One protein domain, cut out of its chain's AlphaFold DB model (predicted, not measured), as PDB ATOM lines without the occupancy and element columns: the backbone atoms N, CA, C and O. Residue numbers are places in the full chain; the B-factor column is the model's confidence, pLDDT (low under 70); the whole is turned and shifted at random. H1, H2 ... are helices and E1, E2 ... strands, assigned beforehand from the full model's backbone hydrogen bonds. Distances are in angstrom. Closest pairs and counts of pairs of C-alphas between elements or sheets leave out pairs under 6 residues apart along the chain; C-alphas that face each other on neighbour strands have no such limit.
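AT A GLANCE: This is residues 10 to 32 and 174 to 305 of the 329 residues of the protein "Ribonuclease P subunit" of Brachionus plicatilis (UniProt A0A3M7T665). A twisted sheet of five strands makes the middle layer, with H4 and the short H1 side by side over one face and H2 and H3 over the other. H5 lies off beyond one end of the sheet, away from the other helices. The printed part has 155 residues with five named helices and five named strands, in the order E1 H1 E2 H2 H3 E3 H4 E4 H5 E5; the class is mixed, helices and strands. The sheet runs E2, E3, E1, E4, E5, antiparallel throughout; the whole is compact, with a radius of gyration of the C-alphas of 16.2 A and spans of 48 by 34 by 27 A.

HOW THE PARTS SIT: Start at E1, residues 10 to 18, an inner strand between its antiparallel neighbours E3, residues 227 to 240, and E4, residues 265 to 271; within hydrogen-bond range are N 13 and O 235 at 2.9 A, and N 14 and O 269 at 2.8 A. The edge strands are E2, residues 174 to 182, antiparallel to E3 with N 177 and O 232 at 2.9 A, and E5, residues 298 to 304, antiparallel to E4 with N 268 and O 301 at 2.9 A. Three layers result from helices on both faces: H1, residues 23 to 28, and H4, residues 241 to 258, on one, H2, residues 183 to 190, and H3, residues 198 to 211, on the other. H1 is over E3 at a height over the sheet of 9.3 A, and H4 over E4 at 9.6 A, both along the strands. H4 touches H1 with residues 247 to 251 alone, at a shallow tilt of 15 degrees, opposite ways; their closest C-alphas, Ile 27 and Ile 247, are 6.8 A apart. E3, H4 and E4 make a split strand-helix-strand unit, two strands running the same way with E1 between them, its crossover right-handed. H3 touches H2 with residues 203 to 207 alone, at a steep tilt of 62 degrees; the closest C-alphas, Ile 189 and Ala 203, are 5.2 A apart. H5, residues 285 to 291, is not on the sheet. Every O i to N i+4 pair is within hydrogen-bond range in H1 and H2, but 9 of 10 in H3, 10 of 14 in H4 and 1 of 3 in H5, where 1 of 4 O i to N i+3 pairs is.

IN THESE COORDINATES: Find C-alpha 10 at (299.671, 338.117, 261.576); E1 runs 23.9 A from there. E2 spans 25.8 A, H3 20.5 A and E3 35.8 A, bending by 86 degrees at residue 237. H4 starts at (304.378, 337.845, 256.958) and spans 24.8 A; E5 ends with C-alpha 304 at (300.085, 320.476, 246.884).

THE WHOLE: The two C-alphas farthest apart, Asp 224 and Pro 277, are 48.4 A apart. Residues 33 to 173 are not printed; C-alphas 32 and 174 are 11.6 A apart across the cut. The links H3 to E3 and E4 to H5 are long. Mean pLDDT of the printed part is 74.5; look for values under 70 at, among others, residues 189 to 201 and 279 to 297.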
ATOM      1  N   CYS A  10     300.691 339.002 261.019       91.06
ATOM      2  CA  CYS A  10     299.671 338.117 261.576       91.06
ATOM      3  C   CYS A  10     299.920 337.839 263.066       91.06
ATOM      4  O   CYS A  10     301.010 338.097 263.585       91.06
ATOM      5  N   HIS A  11     298.890 337.344 263.756       91.56
ATOM      6  CA  HIS A  11     298.962 337.014 265.180       91.56
ATOM      7  C   HIS A  11     299.106 335.511 265.442       91.56
ATOM      8  O   HIS A  11     299.571 335.105 266.509       91.56
ATOM      9  N   GLN A  12     298.693 334.679 264.482       91.69
ATOM     10  CA  GLN A  12     298.801 333.230 264.581       91.69
ATOM     11  C   GLN A  12     299.081 332.593 263.223       91.69
ATOM     12  O   GLN A  12     298.536 333.000 262.197       91.69
ATOM     13  N   VAL A  13     299.920 331.561 263.240       91.62
ATOM     14  CA  VAL A  13     300.219 330.701 262.097       91.62
ATOM     15  C   VAL A  13     300.069 329.251 262.540       91.62
ATOM     16  O   VAL A  13     300.774 328.817 263.448       91.62
ATOM     17  N   ASP A  14     299.177 328.512 261.886       90.81
ATOM     18  CA  ASP A  14     298.994 327.077 262.092       90.81
ATOM     19  C   ASP A  14     299.502 326.322 260.858       90.81
ATOM     20  O   ASP A  14     299.071 326.583 259.736       90.81
ATOM     21  N   ILE A  15     300.416 325.377 261.060       90.81
ATOM     22  CA  ILE A  15     301.015 324.537 260.022       90.81
ATOM     23  C   ILE A  15     300.659 323.090 260.322       90.81
ATOM     24  O   ILE A  15     300.839 322.618 261.445       90.81
ATOM     25  N   ILE A  16     300.181 322.385 259.305       87.69
ATOM     26  CA  ILE A  16     299.719 321.009 259.416       87.69
ATOM     27  C   ILE A  16     300.416 320.188 258.348       87.69
ATOM     28  O   ILE A  16     300.277 320.469 257.155       87.69
ATOM     29  N   VAL A  17     301.176 319.191 258.793       86.94
ATOM     30  CA  VAL A  17     301.978 318.334 257.919       86.94
ATOM     31  C   VAL A  17     301.727 316.866 258.275       86.94
ATOM     32  O   VAL A  17     301.890 316.487 259.441       86.94
ATOM     33  N   PRO A  18     301.337 316.018 257.309       83.44
ATOM     34  CA  PRO A  18     301.219 314.583 257.541       83.44
ATOM     35  C   PRO A  18     302.609 313.953 257.711       83.44
ATOM     36  O   PRO A  18     303.526 314.267 256.959       83.44
ATOM     37  N   ASN A  19     302.764 313.072 258.704       79.75
ATOM     38  CA  ASN A  19     303.932 312.199 258.910       79.75
ATOM     39  C   ASN A  19     305.337 312.869 258.914       79.75
ATOM     40  O   ASN A  19     306.332 312.180 258.686       79.75
ATOM     41  N   LYS A  20     305.454 314.189 259.148       81.94
ATOM     42  CA  LYS A  20     306.731 314.937 259.059       81.94
ATOM     43  C   LYS A  20     306.933 315.973 260.173       81.94
ATOM     44  O   LYS A  20     307.188 317.145 259.902       81.94
ATOM     45  N   GLU A  21     306.900 315.571 261.440       82.44
ATOM     46  CA  GLU A  21     307.086 316.491 262.576       82.44
ATOM     47  C   GLU A  21     308.464 317.178 262.614       82.44
ATOM     48  O   GLU A  21     308.582 318.311 263.079       82.44
ATOM     49  N   ARG A  22     309.513 316.535 262.078       85.50
ATOM     50  CA  ARG A  22     310.906 317.025 262.151       85.50
ATOM     51  C   ARG A  22     311.132 318.367 261.451       85.50
ATOM     52  O   ARG A  22     312.098 319.063 261.755       85.50
ATOM     53  N   VAL A  23     310.261 318.756 260.516       86.62
ATOM     54  CA  VAL A  23     310.355 320.082 259.884       86.62
ATOM     55  C   VAL A  23     310.130 321.205 260.894       86.62
ATOM     56  O   VAL A  23     310.701 322.290 260.760       86.62
ATOM     57  N   PHE A  24     309.341 320.947 261.938       90.50
ATOM     58  CA  PHE A  24     308.999 321.958 262.923       90.50
ATOM     59  C   PHE A  24     310.212 322.422 263.714       90.50
ATOM     60  O   PHE A  24     310.281 323.600 264.033       90.50
ATOM     61  N   ASP A  25     311.208 321.573 263.952       89.19
ATOM     62  CA  ASP A  25     312.414 321.990 264.676       89.19
ATOM     63  C   ASP A  25     313.216 323.040 263.902       89.19
ATOM     64  O   ASP A  25     313.741 323.981 264.492       89.19
ATOM     65  N   LYS A  26     313.213 322.958 262.566       89.38
ATOM     66  CA  LYS A  26     313.821 323.986 261.716       89.38
ATOM     67  C   LYS A  26     312.993 325.274 261.694       89.38
ATOM     68  O   LYS A  26     313.549 326.367 261.756       89.38
ATOM     69  N   ILE A  27     311.667 325.147 261.637       90.38
ATOM     70  CA  ILE A  27     310.740 326.285 261.571       90.38
ATOM     71  C   ILE A  27     310.706 327.072 262.892       90.38
ATOM     72  O   ILE A  27     310.660 328.300 262.864       90.38
ATOM     73  N   LYS A  28     310.771 326.398 264.047       88.50
ATOM     74  CA  LYS A  28     310.755 327.027 265.383       88.50
ATOM     75  C   LYS A  28     311.842 328.093 265.539       88.50
ATOM     76  O   LYS A  28     311.572 329.153 266.094       88.50
ATOM     77  N   ASN A  29     313.025 327.846 264.979       85.12
ATOM     78  CA  ASN A  29     314.178 328.746 265.074       85.12
ATOM     79  C   ASN A  29     314.028 330.038 264.250       85.12
ATOM     80  O   ASN A  29     314.802 330.972 264.436       85.12
ATOM     81  N   LEU A  30     313.043 330.117 263.349       85.19
ATOM     82  CA  LEU A  30     312.795 331.306 262.525       85.19
ATOM     83  C   LEU A  30     312.035 332.400 263.269       85.19
ATOM     84  O   LEU A  30     312.036 333.558 262.847       85.19
ATOM     85  N   PHE A  31     311.336 332.035 264.340       82.00
ATOM     86  CA  PHE A  31     310.531 332.972 265.098       82.00
ATOM     87  C   PHE A  31     311.422 333.716 266.080       82.00
ATOM     88  O   PHE A  31     311.656 333.279 267.205       82.00
ATOM     89  N   SER A  32     311.920 334.863 265.628       69.69
ATOM     90  CA  SER A  32     312.671 335.782 266.471       69.69
ATOM     91  C   SER A  32     311.772 336.453 267.512       69.69
ATOM     92  O   SER A  32     310.540 336.355 267.489       69.69
ATOM     93  N   ILE A 174     304.971 328.963 270.934       92.56
ATOM     94  CA  ILE A 174     305.027 327.841 270.006       92.56
ATOM     95  C   ILE A 174     304.388 326.636 270.692       92.56
ATOM     96  O   ILE A 174     304.789 326.260 271.790       92.56
ATOM     97  N   ASP A 175     303.403 326.037 270.036       91.00
ATOM     98  CA  ASP A 175     302.762 324.792 270.438       91.00
ATOM     99  C   ASP A 175     302.908 323.771 269.308       91.00
ATOM    100  O   ASP A 175     302.634 324.067 268.145       91.00
ATOM    101  N   CYS A 176     303.394 322.582 269.640       90.25
ATOM    102  CA  CYS A 176     303.706 321.528 268.687       90.25
ATOM    103  C   CYS A 176     303.057 320.239 269.170       90.25
ATOM    104  O   CYS A 176     303.342 319.774 270.271       90.25
ATOM    105  N   GLN A 177     302.207 319.652 268.336       87.69
ATOM    106  CA  GLN A 177     301.447 318.457 268.675       87.69
ATOM    107  C   GLN A 177     301.563 317.443 267.543       87.69
ATOM    108  O   GLN A 177     301.494 317.801 266.370       87.69
ATOM    109  N   VAL A 178     301.698 316.168 267.888       87.12
ATOM    110  CA  VAL A 178     301.591 315.060 266.933       87.12
ATOM    111  C   VAL A 178     300.405 314.220 267.367       87.12
ATOM    112  O   VAL A 178     300.313 313.840 268.535       87.12
ATOM    113  N   LYS A 179     299.479 313.965 266.446       83.88
ATOM    114  CA  LYS A 179     298.288 313.156 266.703       83.88
ATOM    115  C   LYS A 179     298.247 311.990 265.748       83.88
ATOM    116  O   LYS A 179     298.675 312.092 264.602       83.88
ATOM    117  N   THR A 180     297.700 310.898 266.242       82.31
ATOM    118  CA  THR A 180     297.401 309.720 265.446       82.31
ATOM    119  C   THR A 180     295.905 309.725 265.175       82.31
ATOM    120  O   THR A 180     295.112 309.838 266.110       82.31
ATOM    121  N   CYS A 181     295.520 309.660 263.905       77.25
ATOM    122  CA  CYS A 181     294.129 309.717 263.466       77.25
ATOM    123  C   CYS A 181     293.866 308.637 262.409       77.25
ATOM    124  O   CYS A 181     294.805 308.269 261.697       77.25
ATOM    125  N   PRO A 182     292.613 308.169 262.251       78.56
ATOM    126  CA  PRO A 182     292.263 307.262 261.163       78.56
ATOM    127  C   PRO A 182     292.679 307.846 259.807       78.56
ATOM    128  O   PRO A 182     292.454 309.033 259.548       78.56
ATOM    129  N   GLY A 183     293.290 307.035 258.946       75.69
ATOM    130  CA  GLY A 183     293.798 307.468 257.644       75.69
ATOM    131  C   GLY A 183     292.723 308.122 256.782       75.69
ATOM    132  O   GLY A 183     292.979 309.164 256.194       75.69
ATOM    133  N   GLU A 184     291.491 307.605 256.810       75.56
ATOM    134  CA  GLU A 184     290.364 308.181 256.063       75.56
ATOM    135  C   GLU A 184     289.983 309.595 256.538       75.56
ATOM    136  O   GLU A 184     289.512 310.411 255.749       75.56
ATOM    137  N   LEU A 185     290.190 309.920 257.821       74.88
ATOM    138  CA  LEU A 185     289.972 311.273 258.341       74.88
ATOM    139  C   LEU A 185     291.037 312.233 257.810       74.88
ATOM    140  O   LEU A 185     290.726 313.351 257.399       74.88
ATOM    141  N   ILE A 186     292.293 311.792 257.818       73.12
ATOM    142  CA  ILE A 186     293.390 312.566 257.242       73.12
ATOM    143  C   ILE A 186     293.149 312.765 255.752       73.12
ATOM    144  O   ILE A 186     293.272 313.886 255.273       73.12
ATOM    145  N   ASP A 187     292.715 311.721 255.052       74.12
ATOM    146  CA  ASP A 187     292.354 311.805 253.646       74.12
ATOM    147  C   ASP A 187     291.202 312.792 253.478       74.12
ATOM    148  O   ASP A 187     291.353 313.746 252.734       74.12
ATOM    149  N   LYS A 188     290.108 312.711 254.242       71.88
ATOM    150  CA  LYS A 188     289.036 313.724 254.202       71.88
ATOM    151  C   LYS A 188     289.558 315.139 254.402       71.88
ATOM    152  O   LYS A 188     289.109 316.022 253.704       71.88
ATOM    153  N   ILE A 189     290.531 315.379 255.267       69.69
ATOM    154  CA  ILE A 189     291.099 316.721 255.465       69.69
ATOM    155  C   ILE A 189     292.049 317.133 254.326       69.69
ATOM    156  O   ILE A 189     292.134 318.315 253.980       69.69
ATOM    157  N   LEU A 190     292.777 316.179 253.746       67.81
ATOM    158  CA  LEU A 190     293.829 316.405 252.751       67.81
ATOM    159  C   LEU A 190     293.381 316.147 251.295       67.81
ATOM    160  O   LEU A 190     294.124 316.471 250.372       67.81
ATOM    161  N   LEU A 191     292.171 315.638 251.052       61.75
ATOM    162  CA  LEU A 191     291.720 315.111 249.758       61.75
ATOM    163  C   LEU A 191     291.587 316.185 248.667       61.75
ATOM    164  O   LEU A 191     291.093 317.299 248.873       61.75
ATOM    165  N   LYS A 192     291.952 315.785 247.442       53.41
ATOM    166  CA  LYS A 192     291.926 316.576 246.195       53.41
ATOM    167  C   LYS A 192     290.540 317.094 245.777       53.41
ATOM    168  O   LYS A 192     290.466 318.080 245.047       53.41
ATOM    169  N   ASN A 193     289.457 316.472 246.250       47.16
ATOM    170  CA  ASN A 193     288.101 316.704 245.734       47.16
ATOM    171  C   ASN A 193     287.273 317.743 246.503       47.16
ATOM    172  O   ASN A 193     286.267 318.199 245.964       47.16
ATOM    173  N   LEU A 194     287.704 318.186 247.690       50.69
ATOM    174  CA  LEU A 194     286.934 319.106 248.544       50.69
ATOM    175  C   LEU A 194     286.865 320.561 248.047       50.69
ATOM    176  O   LEU A 194     286.478 321.475 248.772       50.69
ATOM    177  N   ILE A 195     287.247 320.821 246.799       50.66
ATOM    178  CA  ILE A 195     287.349 322.184 246.273       50.66
ATOM    179  C   ILE A 195     286.073 322.600 245.534       50.66
ATOM    180  O   ILE A 195     286.110 323.286 244.513       50.66
ATOM    181  N   LYS A 196     284.922 322.178 246.071       49.28
ATOM    182  CA  LYS A 196     283.598 322.694 245.721       49.28
ATOM    183  C   LYS A 196     282.898 323.233 246.972       49.28
ATOM    184  O   LYS A 196     282.071 322.561 247.572       49.28
ATOM    185  N   GLY A 197     283.188 324.487 247.324       54.16
ATOM    186  CA  GLY A 197     282.371 325.333 248.211       54.16
ATOM    187  C   GLY A 197     282.077 324.781 249.615       54.16
ATOM    188  O   GLY A 197     282.739 325.170 250.570       54.16
ATOM    189  N   LYS A 198     281.056 323.924 249.752       52.00
ATOM    190  CA  LYS A 198     280.577 323.379 251.041       52.00
ATOM    191  C   LYS A 198     281.614 322.492 251.733       52.00
ATOM    192  O   LYS A 198     281.808 322.597 252.937       52.00
ATOM    193  N   ASP A 199     282.334 321.727 250.933       62.19
ATOM    194  CA  ASP A 199     283.351 320.764 251.346       62.19
ATOM    195  C   ASP A 199     284.534 321.390 252.118       62.19
ATOM    196  O   ASP A 199     285.181 320.739 252.939       62.19
ATOM    197  N   TRP A 200     284.800 322.683 251.896       64.31
ATOM    198  CA  TRP A 200     285.834 323.422 252.619       64.31
ATOM    199  C   TRP A 200     285.485 323.641 254.091       64.31
ATOM    200  O   TRP A 200     286.337 323.480 254.962       64.31
ATOM    201  N   ILE A 201     284.244 324.046 254.363       68.12
ATOM    202  CA  ILE A 201     283.798 324.417 255.710       68.12
ATOM    203  C   ILE A 201     283.886 323.195 256.624       68.12
ATOM    204  O   ILE A 201     284.334 323.299 257.764       68.12
ATOM    205  N   ASP A 202     283.546 322.022 256.094       70.38
ATOM    206  CA  ASP A 202     283.648 320.759 256.818       70.38
ATOM    207  C   ASP A 202     285.106 320.396 257.117       70.38
ATOM    208  O   ASP A 202     285.435 320.083 258.262       70.38
ATOM    209  N   ALA A 203     286.015 320.526 256.143       71.19
ATOM    210  CA  ALA A 203     287.445 320.340 256.393       71.19
ATOM    211  C   ALA A 203     287.985 321.341 257.421       71.19
ATOM    212  O   ALA A 203     288.786 320.984 258.285       71.19
ATOM    213  N   GLU A 204     287.533 322.592 257.373       72.62
ATOM    214  CA  GLU A 204     287.930 323.621 258.322       72.62
ATOM    215  C   GLU A 204     287.461 323.308 259.745       72.62
ATOM    216  O   GLU A 204     288.263 323.409 260.680       72.62
ATOM    217  N   ASN A 205     286.206 322.882 259.896       75.75
ATOM    218  CA  ASN A 205     285.619 322.463 261.164       75.75
ATOM    219  C   ASN A 205     286.348 321.241 261.727       75.75
ATOM    220  O   ASN A 205     286.755 321.254 262.888       75.75
ATOM    221  N   LEU A 206     286.600 320.224 260.899       76.06
ATOM    222  CA  LEU A 206     287.354 319.030 261.290       76.06
ATOM    223  C   LEU A 206     288.778 319.377 261.724       76.06
ATOM    224  O   LEU A 206     289.255 318.880 262.745       76.06
ATOM    225  N   LEU A 207     289.445 320.281 261.006       76.00
ATOM    226  CA  LEU A 207     290.745 320.817 261.403       76.00
ATOM    227  C   LEU A 207     290.671 321.574 262.728       76.00
ATOM    228  O   LEU A 207     291.549 321.409 263.569       76.00
ATOM    229  N   GLY A 208     289.638 322.391 262.931       77.88
ATOM    230  CA  GLY A 208     289.397 323.088 264.191       77.88
ATOM    231  C   GLY A 208     289.232 322.113 265.355       77.88
ATOM    232  O   GLY A 208     289.878 322.278 266.391       77.88
ATOM    233  N   CYS A 209     288.439 321.059 265.166       78.62
ATOM    234  CA  CYS A 209     288.269 319.983 266.136       78.62
ATOM    235  C   CYS A 209     289.590 319.275 266.437       78.62
ATOM    236  O   CYS A 209     289.956 319.140 267.607       78.62
ATOM    237  N   LEU A 210     290.342 318.896 265.398       75.94
ATOM    238  CA  LEU A 210     291.647 318.264 265.563       75.94
ATOM    239  C   LEU A 210     292.598 319.157 266.336       75.94
ATOM    240  O   LEU A 210     293.187 318.695 267.304       75.94
ATOM    241  N   ILE A 211     292.748 320.426 265.964       75.06
ATOM    242  CA  ILE A 211     293.699 321.320 266.623       75.06
ATOM    243  C   ILE A 211     293.304 321.563 268.090       75.06
ATOM    244  O   ILE A 211     294.176 321.621 268.957       75.06
ATOM    245  N   ASN A 212     292.007 321.639 268.390       79.25
ATOM    246  CA  ASN A 212     291.496 321.926 269.733       79.25
ATOM    247  C   ASN A 212     291.233 320.677 270.599       79.25
ATOM    248  O   ASN A 212     290.603 320.801 271.644       79.25
ATOM    249  N   ASN A 213     291.732 319.494 270.211       75.62
ATOM    250  CA  ASN A 213     291.549 318.235 270.957       75.62
ATOM    251  C   ASN A 213     290.075 317.850 271.183       75.62
ATOM    252  O   ASN A 213     289.737 317.246 272.200       75.62
ATOM    253  N   ILE A 214     289.191 318.194 270.250       79.38
ATOM    254  CA  ILE A 214     287.792 317.772 270.312       79.38
ATOM    255  C   ILE A 214     287.719 316.305 269.877       79.38
ATOM    256  O   ILE A 214     288.278 315.942 268.840       79.38
ATOM    257  N   ASP A 215     287.043 315.465 270.668       70.31
ATOM    258  CA  ASP A 215     286.861 314.049 270.337       70.31
ATOM    259  C   ASP A 215     285.999 313.917 269.072       70.31
ATOM    260  O   ASP A 215     284.835 314.321 269.034       70.31
ATOM    261  N   LEU A 216     286.596 313.358 268.022       68.69
ATOM    262  CA  LEU A 216     285.960 313.172 266.725       68.69
ATOM    263  C   LEU A 216     285.215 311.835 266.603       68.69
ATOM    264  O   LEU A 216     284.633 311.573 265.553       68.69
ATOM    265  N   LYS A 217     285.175 310.998 267.651       65.44
ATOM    266  CA  LYS A 217     284.473 309.698 267.624       65.44
ATOM    267  C   LYS A 217     283.016 309.807 267.181       65.44
ATOM    268  O   LYS A 217     282.545 308.949 266.445       65.44
ATOM    269  N   ASN A 218     282.326 310.884 267.562       61.84
ATOM    270  CA  ASN A 218     280.926 311.106 267.184       61.84
ATOM    271  C   ASN A 218     280.742 311.441 265.695       61.84
ATOM    272  O   ASN A 218     279.654 311.250 265.163       61.84
ATOM    273  N   PHE A 219     281.787 311.923 265.018       61.88
ATOM    274  CA  PHE A 219     281.747 312.221 263.585       61.88
ATOM    275  C   PHE A 219     282.076 310.996 262.722       61.88
ATOM    276  O   PHE A 219     281.753 310.984 261.537       61.88
ATOM    277  N   PHE A 220     282.708 309.971 263.304       60.56
ATOM    278  CA  PHE A 220     283.338 308.880 262.558       60.56
ATOM    279  C   PHE A 220     283.128 307.507 263.201       60.56
ATOM    280  O   PHE A 220     284.049 306.688 263.251       60.56
ATOM    281  N   ALA A 221     281.918 307.238 263.693       51.72
ATOM    282  CA  ALA A 221     281.547 305.882 264.075       51.72
ATOM    283  C   ALA A 221     281.804 304.935 262.880       51.72
ATOM    284  O   ALA A 221     281.257 305.152 261.800       51.72
ATOM    285  N   ASN A 222     282.627 303.901 263.093       54.38
ATOM    286  CA  ASN A 222     282.928 302.792 262.164       54.38
ATOM    287  C   ASN A 222     284.022 302.990 261.093       54.38
ATOM    288  O   ASN A 222     283.999 302.283 260.088       54.38
ATOM    289  N   ILE A 223     285.007 303.874 261.285       59.31
ATOM    290  CA  ILE A 223     286.171 303.908 260.377       59.31
ATOM    291  C   ILE A 223     287.215 302.862 260.801       59.31
ATOM    292  O   ILE A 223     287.958 303.078 261.758       59.31
ATOM    293  N   ASP A 224     287.297 301.760 260.054       56.41
ATOM    294  CA  ASP A 224     288.333 300.726 260.175       56.41
ATOM    295  C   ASP A 224     289.459 301.014 259.167       56.41
ATOM    296  O   ASP A 224     289.529 300.433 258.084       56.41
ATOM    297  N   THR A 225     290.290 302.022 259.460       64.19
ATOM    298  CA  THR A 225     291.433 302.378 258.603       64.19
ATOM    299  C   THR A 225     292.728 302.480 259.381       64.19
ATOM    300  O   THR A 225     292.740 302.785 260.575       64.19
ATOM    301  N   GLU A 226     293.838 302.248 258.675       78.50
ATOM    302  CA  GLU A 226     295.171 302.423 259.234       78.50
ATOM    303  C   GLU A 226     295.333 303.825 259.815       78.50
ATOM    304  O   GLU A 226     295.079 304.846 259.171       78.50
ATOM    305  N   ASN A 227     295.780 303.857 261.061       78.94
ATOM    306  CA  ASN A 227     296.078 305.085 261.762       78.94
ATOM    307  C   ASN A 227     297.314 305.756 261.154       78.94
ATOM    308  O   ASN A 227     298.388 305.162 261.069       78.94
ATOM    309  N   ARG A 228     297.181 307.031 260.798       79.69
ATOM    310  CA  ARG A 228     298.257 307.863 260.258       79.69
ATOM    311  C   ARG A 228     298.579 309.005 261.221       79.69
ATOM    312  O   ARG A 228     297.731 309.434 262.008       79.69
ATOM    313  N   LYS A 229     299.819 309.500 261.181       84.75
ATOM    314  CA  LYS A 229     300.250 310.616 262.029       84.75
ATOM    315  C   LYS A 229     300.047 311.942 261.312       84.75
ATOM    316  O   LYS A 229     300.450 312.130 260.167       84.75
ATOM    317  N   ILE A 230     299.495 312.900 262.035       85.75
ATOM    318  CA  ILE A 230     299.373 314.289 261.614       85.75
ATOM    319  C   ILE A 230     300.071 315.178 262.634       85.75
ATOM    320  O   ILE A 230     299.892 315.040 263.846       85.75
ATOM    321  N   SER A 231     300.922 316.062 262.133       88.44
ATOM    322  CA  SER A 231     301.727 316.956 262.952       88.44
ATOM    323  C   SER A 231     301.198 318.374 262.808       88.44
ATOM    324  O   SER A 231     300.956 318.843 261.695       88.44
ATOM    325  N   PHE A 232     301.039 319.055 263.936       90.00
ATOM    326  CA  PHE A 232     300.545 320.420 264.038       90.00
ATOM    327  C   PHE A 232     301.595 321.300 264.700       90.00
ATOM    328  O   PHE A 232     302.122 320.962 265.762       90.00
ATOM    329  N   LEU A 233     301.846 322.456 264.101       92.25
ATOM    330  CA  LEU A 233     302.644 323.520 264.684       92.25
ATOM    331  C   LEU A 233     301.815 324.796 264.692       92.25
ATOM    332  O   LEU A 233     301.445 325.305 263.639       92.25
ATOM    333  N   ARG A 234     301.555 325.318 265.883       92.94
ATOM    334  CA  ARG A 234     300.859 326.578 266.110       92.94
ATOM    335  C   ARG A 234     301.831 327.581 266.695       92.94
ATOM    336  O   ARG A 234     302.397 327.354 267.762       92.94
ATOM    337  N   ILE A 235     301.986 328.713 266.028       94.00
ATOM    338  CA  ILE A 235     302.747 329.850 266.539       94.00
ATOM    339  C   ILE A 235     301.788 331.005 266.789       94.00
ATOM    340  O   ILE A 235     301.026 331.365 265.898       94.00
ATOM    341  N   LYS A 236     301.832 331.588 267.989       93.44
ATOM    342  CA  LYS A 236     301.048 332.759 268.403       93.44
ATOM    343  C   LYS A 236     301.972 333.889 268.857       93.44
ATOM    344  O   LYS A 236     302.887 333.641 269.638       93.44
ATOM    345  N   GLY A 237     301.711 335.119 268.435       92.94
ATOM    346  CA  GLY A 237     302.484 336.297 268.837       92.94
ATOM    347  C   GLY A 237     302.364 337.431 267.825       92.94
ATOM    348  O   GLY A 237     301.271 337.687 267.335       92.94
ATOM    349  N   PHE A 238     303.465 338.113 267.513       93.00
ATOM    350  CA  PHE A 238     303.510 339.131 266.459       93.00
ATOM    351  C   PHE A 238     304.450 338.670 265.347       93.00
ATOM    352  O   PHE A 238     305.671 338.642 265.516       93.00
ATOM    353  N   ILE A 239     303.867 338.265 264.218       92.12
ATOM    354  CA  ILE A 239     304.568 337.526 263.169       92.12
ATOM    355  C   ILE A 239     304.511 338.331 261.865       92.12
ATOM    356  O   ILE A 239     303.470 338.384 261.204       92.12
ATOM    357  N   PRO A 240     305.623 338.950 261.443       91.50
ATOM    358  CA  PRO A 240     305.726 339.539 260.115       91.50
ATOM    359  C   PRO A 240     305.503 338.500 259.015       91.50
ATOM    360  O   PRO A 240     306.125 337.433 259.020       91.50
ATOM    361  N   ASN A 241     304.702 338.824 257.999       87.75
ATOM    362  CA  ASN A 241     304.378 337.845 256.958       87.75
ATOM    363  C   ASN A 241     305.562 337.510 256.036       87.75
ATOM    364  O   ASN A 241     305.534 336.498 255.338       87.75
ATOM    365  N   ARG A 242     306.661 338.276 256.089       86.94
ATOM    366  CA  ARG A 242     307.941 337.872 255.484       86.94
ATOM    367  C   ARG A 242     308.481 336.562 256.081       86.94
ATOM    368  O   ARG A 242     309.048 335.759 255.346       86.94
ATOM    369  N   ILE A 243     308.251 336.310 257.377       89.25
ATOM    370  CA  ILE A 243     308.627 335.053 258.043       89.25
ATOM    371  C   ILE A 243     307.751 333.917 257.514       89.25
ATOM    372  O   ILE A 243     308.264 332.865 257.147       89.25
ATOM    373  N   VAL A 244     306.442 334.149 257.379       88.50
ATOM    374  CA  VAL A 244     305.508 333.178 256.786       88.50
ATOM    375  C   VAL A 244     305.919 332.826 255.355       88.50
ATOM    376  O   VAL A 244     305.981 331.654 254.990       88.50
ATOM    377  N   LYS A 245     306.282 333.829 254.549       85.88
ATOM    378  CA  LYS A 245     306.794 333.627 253.190       85.88
ATOM    379  C   LYS A 245     308.077 332.790 253.182       85.88
ATOM    380  O   LYS A 245     308.175 331.866 252.379       85.88
ATOM    381  N   ASN A 246     309.019 333.077 254.081       87.75
ATOM    382  CA  ASN A 246     310.247 332.299 254.255       87.75
ATOM    383  C   ASN A 246     309.941 330.829 254.601       87.75
ATOM    384  O   ASN A 246     310.483 329.925 253.973       87.75
ATOM    385  N   ILE A 247     309.008 330.581 255.528       89.38
ATOM    386  CA  ILE A 247     308.554 329.231 255.899       89.38
ATOM    387  C   ILE A 247     308.016 328.479 254.680       89.38
ATOM    388  O   ILE A 247     308.449 327.360 254.399       89.38
ATOM    389  N   ILE A 248     307.109 329.105 253.926       86.31
ATOM    390  CA  ILE A 248     306.545 328.503 252.714       86.31
ATOM    391  C   ILE A 248     307.666 328.155 251.731       86.31
ATOM    392  O   ILE A 248     307.728 327.029 251.249       86.31
ATOM    393  N   GLN A 249     308.540 329.114 251.425       84.88
ATOM    394  CA  GLN A 249     309.523 328.984 250.352       84.88
ATOM    395  C   GLN A 249     310.654 328.011 250.681       84.88
ATOM    396  O   GLN A 249     311.004 327.205 249.827       84.88
ATOM    397  N   ASN A 250     311.188 328.071 251.899       87.00
ATOM    398  CA  ASN A 250     312.435 327.392 252.248       87.00
ATOM    399  C   ASN A 250     312.234 326.122 253.083       87.00
ATOM    400  O   ASN A 250     313.182 325.361 253.252       87.00
ATOM    401  N   TYR A 251     311.023 325.874 253.594       88.62
ATOM    402  CA  TYR A 251     310.750 324.716 254.452       88.62
ATOM    403  C   TYR A 251     309.585 323.877 253.944       88.62
ATOM    404  O   TYR A 251     309.741 322.674 253.774       88.62
ATOM    405  N   LEU A 252     308.430 324.483 253.660       86.19
ATOM    406  CA  LEU A 252     307.242 323.716 253.271       86.19
ATOM    407  C   LEU A 252     307.267 323.287 251.803       86.19
ATOM    408  O   LEU A 252     306.899 322.160 251.496       86.19
ATOM    409  N   LYS A 253     307.722 324.154 250.892       81.94
ATOM    410  CA  LYS A 253     307.856 323.794 249.475       81.94
ATOM    411  C   LYS A 253     308.837 322.637 249.248       81.94
ATOM    412  O   LYS A 253     308.413 321.681 248.608       81.94
ATOM    413  N   PRO A 254     310.081 322.661 249.774       82.25
ATOM    414  CA  PRO A 254     311.015 321.550 249.582       82.25
ATOM    415  C   PRO A 254     310.481 320.217 250.105       82.25
ATOM    416  O   PRO A 254     310.659 319.202 249.451       82.25
ATOM    417  N   LEU A 255     309.733 320.208 251.217       79.31
ATOM    418  CA  LEU A 255     309.119 318.975 251.724       79.31
ATOM    419  C   LEU A 255     308.171 318.303 250.729       79.31
ATOM    420  O   LEU A 255     308.096 317.082 250.692       79.31
ATOM    421  N   ILE A 256     307.424 319.095 249.963       74.50
ATOM    422  CA  ILE A 256     306.506 318.570 248.948       74.50
ATOM    423  C   ILE A 256     307.299 318.108 247.720       74.50
ATOM    424  O   ILE A 256     306.891 317.165 247.054       74.50
ATOM    425  N   VAL A 257     308.427 318.765 247.429       69.50
ATOM    426  CA  VAL A 257     309.273 318.490 246.258       69.50
ATOM    427  C   VAL A 257     310.101 317.226 246.423       69.50
ATOM    428  O   VAL A 257     310.159 316.396 245.521       69.50
ATOM    429  N   ASP A 258     310.754 317.097 247.570       69.94
ATOM    430  CA  ASP A 258     311.745 316.053 247.812       69.94
ATOM    431  C   ASP A 258     311.080 314.745 248.273       69.94
ATOM    432  O   ASP A 258     311.703 313.686 248.242       69.94
ATOM    433  N   ASP A 259     309.808 314.808 248.685       67.50
ATOM    434  CA  ASP A 259     309.084 313.703 249.316       67.50
ATOM    435  C   ASP A 259     307.659 313.524 248.764       67.50
ATOM    436  O   ASP A 259     306.684 313.317 249.494       67.50
ATOM    437  N   VAL A 260     307.543 313.605 247.435       58.84
ATOM    438  CA  VAL A 260     306.277 313.509 246.681       58.84
ATOM    439  C   VAL A 260     305.478 312.242 247.024       58.84
ATOM    440  O   VAL A 260     304.258 312.226 246.886       58.84
ATOM    441  N   GLN A 261     306.142 311.176 247.483       56.22
ATOM    442  CA  GLN A 261     305.492 309.915 247.852       56.22
ATOM    443  C   GLN A 261     304.917 309.896 249.281       56.22
ATOM    444  O   GLN A 261     304.093 309.032 249.565       56.22
ATOM    445  N   GLN A 262     305.317 310.807 250.180       59.12
ATOM    446  CA  GLN A 262     304.873 310.797 251.587       59.12
ATOM    447  C   GLN A 262     304.098 312.047 252.017       59.12
ATOM    448  O   GLN A 262     303.412 312.006 253.043       59.12
ATOM    449  N   VAL A 263     304.189 313.154 251.272       62.97
ATOM    450  CA  VAL A 263     303.503 314.414 251.596       62.97
ATOM    451  C   VAL A 263     302.590 314.825 250.447       62.97
ATOM    452  O   VAL A 263     302.985 315.542 249.534       62.97
ATOM    453  N   GLU A 264     301.330 314.395 250.511       68.44
ATOM    454  CA  GLU A 264     300.341 314.728 249.478       68.44
ATOM    455  C   GLU A 264     299.943 316.211 249.508       68.44
ATOM    456  O   GLU A 264     299.727 316.832 248.464       68.44
ATOM    457  N   ARG A 265     299.840 316.788 250.714       76.81
ATOM    458  CA  ARG A 265     299.381 318.161 250.929       76.81
ATOM    459  C   ARG A 265     299.821 318.701 252.288       76.81
ATOM    460  O   ARG A 265     299.807 317.987 253.289       76.81
ATOM    461  N   ILE A 266     300.154 319.988 252.325       81.94
ATOM    462  CA  ILE A 266     300.427 320.754 253.548       81.94
ATOM    463  C   ILE A 266     299.368 321.843 253.692       81.94
ATOM    464  O   ILE A 266     299.015 322.510 252.713       81.94
ATOM    465  N   ILE A 267     298.891 322.047 254.920       84.25
ATOM    466  CA  ILE A 267     297.942 323.114 255.249       84.25
ATOM    467  C   ILE A 267     298.655 324.175 256.072       84.25
ATOM    468  O   ILE A 267     299.314 323.872 257.066       84.25
ATOM    469  N   LEU A 268     298.491 325.428 255.673       85.69
ATOM    470  CA  LEU A 268     298.976 326.598 256.385       85.69
ATOM    471  C   LEU A 268     297.802 327.556 256.604       85.69
ATOM    472  O   LEU A 268     297.252 328.076 255.639       85.69
ATOM    473  N   LYS A 269     297.428 327.824 257.854       85.56
ATOM    474  CA  LYS A 269     296.455 328.866 258.204       85.56
ATOM    475  C   LYS A 269     297.176 330.059 258.819       85.56
ATOM    476  O   LYS A 269     298.011 329.896 259.704       85.56
ATOM    477  N   VAL A 270     296.853 331.259 258.355       85.56
ATOM    478  CA  VAL A 270     297.439 332.523 258.816       85.56
ATOM    479  C   VAL A 270     296.317 333.409 259.336       85.56
ATOM    480  O   VAL A 270     295.439 333.791 258.572       85.56
ATOM    481  N   HIS A 271     296.343 333.748 260.620       86.50
ATOM    482  CA  HIS A 271     295.302 334.526 261.288       86.50
ATOM    483  C   HIS A 271     295.792 335.948 261.572       86.50
ATOM    484  O   HIS A 271     296.826 336.162 262.209       86.50
ATOM    485  N   GLY A 272     295.051 336.937 261.090       84.94
ATOM    486  CA  GLY A 272     295.322 338.360 261.244       84.94
ATOM    487  C   GLY A 272     294.793 338.876 262.569       84.94
ATOM    488  O   GLY A 272     294.001 338.216 263.233       84.94
ATOM    489  N   PHE A 273     295.241 340.052 262.989       84.06
ATOM    490  CA  PHE A 273     294.679 340.682 264.182       84.06
ATOM    491  C   PHE A 273     293.261 341.177 263.892       84.06
ATOM    492  O   PHE A 273     293.029 341.820 262.867       84.06
ATOM    493  N   ARG A 274     292.338 340.900 264.819       78.12
ATOM    494  CA  ARG A 274     290.949 341.375 264.779       78.12
ATOM    495  C   ARG A 274     290.872 342.900 264.693       78.12
ATOM    496  O   ARG A 274     290.152 343.439 263.865       78.12
ATOM    497  N   ASP A 275     291.683 343.580 265.499       75.75
ATOM    498  CA  ASP A 275     291.685 345.039 265.608       75.75
ATOM    499  C   ASP A 275     292.761 345.702 264.729       75.75
ATOM    500  O   ASP A 275     293.317 346.747 265.076       75.75
ATOM    501  N   SER A 276     293.152 345.072 263.615       77.44
ATOM    502  CA  SER A 276     294.148 345.656 262.712       77.44
ATOM    503  C   SER A 276     293.518 346.670 261.763       77.44
ATOM    504  O   SER A 276     292.577 346.321 261.050       77.44
ATOM    505  N   PRO A 277     294.081 347.887 261.630       71.50
ATOM    506  CA  PRO A 277     293.702 348.789 260.543       71.50
ATOM    507  C   PRO A 277     294.176 348.275 259.168       71.50
ATOM    508  O   PRO A 277     293.750 348.782 258.135       71.50
ATOM    509  N   LEU A 278     295.045 347.259 259.143       76.44
ATOM    510  CA  LEU A 278     295.581 346.633 257.941       76.44
ATOM    511  C   LEU A 278     295.067 345.194 257.803       76.44
ATOM    512  O   LEU A 278     295.287 344.366 258.689       76.44
ATOM    513  N   THR A 279     294.435 344.873 256.675       67.12
ATOM    514  CA  THR A 279     294.011 343.502 256.366       67.12
ATOM    515  C   THR A 279     295.200 342.638 255.939       67.12
ATOM    516  O   THR A 279     296.178 343.126 255.374       67.12
ATOM    517  N   LEU A 280     295.116 341.325 256.187       57.97
ATOM    518  CA  LEU A 280     296.163 340.370 255.789       57.97
ATOM    519  C   LEU A 280     296.408 340.343 254.277       57.97
ATOM    520  O   LEU A 280     297.544 340.151 253.848       57.97
ATOM    521  N   VAL A 281     295.334 340.527 253.508       59.25
ATOM    522  CA  VAL A 281     295.304 340.499 252.047       59.25
ATOM    523  C   VAL A 281     294.652 341.789 251.560       59.25
ATOM    524  O   VAL A 281     293.630 342.215 252.105       59.25
ATOM    525  N   LYS A 282     295.227 342.403 250.521       56.50
ATOM    526  CA  LYS A 282     294.533 343.441 249.752       56.50
ATOM    527  C   LYS A 282     293.444 342.767 248.929       56.50
ATOM    528  O   LYS A 282     293.750 342.052 247.978       56.50
ATOM    529  N   LEU A 283     292.198 342.949 249.340       52.75
ATOM    530  CA  LEU A 283     291.032 342.407 248.653       52.75
ATOM    531  C   LEU A 283     290.380 343.493 247.796       52.75
ATOM    532  O   LEU A 283     290.608 344.683 248.001       52.75
ATOM    533  N   ASP A 284     289.533 343.083 246.852       48.81
ATOM    534  CA  ASP A 284     288.670 344.020 246.134       48.81
ATOM    535  C   ASP A 284     287.820 344.842 247.124       48.81
ATOM    536  O   ASP A 284     287.391 344.359 248.178       48.81
ATOM    537  N   SER A 285     287.533 346.094 246.762       51.44
ATOM    538  CA  SER A 285     286.922 347.115 247.631       51.44
ATOM    539  C   SER A 285     285.565 346.733 248.253       51.44
ATOM    540  O   SER A 285     285.162 347.313 249.266       51.44
ATOM    541  N   SER A 286     284.850 345.762 247.677       45.25
ATOM    542  CA  SER A 286     283.588 345.226 248.206       45.25
ATOM    543  C   SER A 286     283.783 344.222 249.350       45.25
ATOM    544  O   SER A 286     282.945 344.159 250.250       45.25
ATOM    545  N   LEU A 287     284.893 343.479 249.356       44.44
ATOM    546  CA  LEU A 287     285.249 342.490 250.378       44.44
ATOM    547  C   LEU A 287     285.978 343.135 251.562       44.44
ATOM    548  O   LEU A 287     285.726 342.756 252.705       44.44
ATOM    549  N   GLU A 288     286.775 344.182 251.317       50.03
ATOM    550  CA  GLU A 288     287.362 345.004 252.389       50.03
ATOM    551  C   GLU A 288     286.294 345.566 253.337       50.03
ATOM    552  O   GLU A 288     286.519 345.655 254.540       50.03
ATOM    553  N   LYS A 289     285.114 345.931 252.814       50.78
ATOM    554  CA  LYS A 289     284.000 346.432 253.635       50.78
ATOM    555  C   LYS A 289     283.386 345.357 254.534       50.78
ATOM    556  O   LYS A 289     282.895 345.705 255.601       50.78
ATOM    557  N   LYS A 290     283.412 344.082 254.123       45.16
ATOM    558  CA  LYS A 290     282.903 342.954 254.920       45.16
ATOM    559  C   LYS A 290     283.904 342.503 255.986       45.16
ATOM    560  O   LYS A 290     283.486 342.231 257.094       45.16
ATOM    561  N   MET A 291     285.206 342.511 255.688       48.53
ATOM    562  CA  MET A 291     286.274 342.146 256.641       48.53
ATOM    563  C   MET A 291     286.540 343.177 257.748       48.53
ATOM    564  O   MET A 291     287.311 342.911 258.665       48.53
ATOM    565  N   ARG A 292     285.952 344.372 257.633       54.53
ATOM    566  CA  ARG A 292     286.027 345.439 258.642       54.53
ATOM    567  C   ARG A 292     284.864 345.388 259.637       54.53
ATOM    568  O   ARG A 292     284.720 346.308 260.438       54.53
ATOM    569  N   THR A 293     284.032 344.345 259.608       50.41
ATOM    570  CA  THR A 293     283.271 343.969 260.803       50.41
ATOM    571  C   THR A 293     284.268 343.454 261.841       50.41
ATOM    572  O   THR A 293     285.386 343.092 261.499       50.41
ATOM    573  N   ASN A 294     283.920 343.511 263.121       53.03
ATOM    574  CA  ASN A 294     284.793 343.200 264.256       53.03
ATOM    575  C   ASN A 294     285.133 341.688 264.321       53.03
ATOM    576  O   ASN A 294     284.905 341.046 265.342       53.03
ATOM    577  N   GLU A 295     285.604 341.081 263.239       60.28
ATOM    578  CA  GLU A 295     285.787 339.646 263.035       60.28
ATOM    579  C   GLU A 295     287.262 339.332 262.762       60.28
ATOM    580  O   GLU A 295     288.009 340.136 262.203       60.28
ATOM    581  N   GLU A 296     287.711 338.160 263.212       63.00
ATOM    582  CA  GLU A 296     289.070 337.708 262.932       63.00
ATOM    583  C   GLU A 296     289.201 337.309 261.463       63.00
ATOM    584  O   GLU A 296     288.550 336.383 260.983       63.00
ATOM    585  N   ASN A 297     290.098 337.987 260.754       69.50
ATOM    586  CA  ASN A 297     290.424 337.648 259.378       69.50
ATOM    587  C   ASN A 297     291.495 336.555 259.363       69.50
ATOM    588  O   ASN A 297     292.552 336.726 259.969       69.50
ATOM    589  N   PHE A 298     291.281 335.464 258.631       72.25
ATOM    590  CA  PHE A 298     292.304 334.441 258.418       72.25
ATOM    591  C   PHE A 298     292.399 334.030 256.947       72.25
ATOM    592  O   PHE A 298     291.502 334.274 256.144       72.25
ATOM    593  N   VAL A 299     293.528 333.423 256.590       72.12
ATOM    594  CA  VAL A 299     293.839 332.927 255.250       72.12
ATOM    595  C   VAL A 299     294.284 331.475 255.364       72.12
ATOM    596  O   VAL A 299     295.289 331.187 256.009       72.12
ATOM    597  N   GLY A 300     293.547 330.564 254.728       70.88
ATOM    598  CA  GLY A 300     293.965 329.175 254.531       70.88
ATOM    599  C   GLY A 300     294.758 329.019 253.232       70.88
ATOM    600  O   GLY A 300     294.346 329.515 252.186       70.88
ATOM    601  N   ILE A 301     295.898 328.338 253.292       72.38
ATOM    602  CA  ILE A 301     296.770 328.031 252.157       72.38
ATOM    603  C   ILE A 301     296.970 326.523 252.086       72.38
ATOM    604  O   ILE A 301     297.371 325.889 253.063       72.38
ATOM    605  N   PHE A 302     296.757 325.989 250.888       72.94
ATOM    606  CA  PHE A 302     297.044 324.610 250.528       72.94
ATOM    607  C   PHE A 302     298.268 324.569 249.641       72.94
ATOM    608  O   PHE A 302     298.334 325.248 248.614       72.94
ATOM    609  N   LEU A 303     299.244 323.776 250.055       71.88
ATOM    610  CA  LEU A 303     300.406 323.475 249.243       71.88
ATOM    611  C   LEU A 303     300.277 322.018 248.805       71.88
ATOM    612  O   LEU A 303     300.206 321.127 249.651       71.88
ATOM    613  N   GLU A 304     300.212 321.797 247.497       70.12
ATOM    614  CA  GLU A 304     300.085 320.476 246.884       70.12
ATOM    615  C   GLU A 304     301.049 320.338 245.704       70.12
ATOM    616  O   GLU A 304     301.457 321.336 245.102       70.12
ATOM    617  N   TYR A 305     301.427 319.100 245.389       64.50
ATOM    618  CA  TYR A 305     302.171 318.799 244.172       64.50
ATOM    619  C   TYR A 305     301.207 318.627 242.994       64.50
ATOM    620  O   TYR A 305     300.376 317.713 242.999       64.50
TER     621      TYR A 305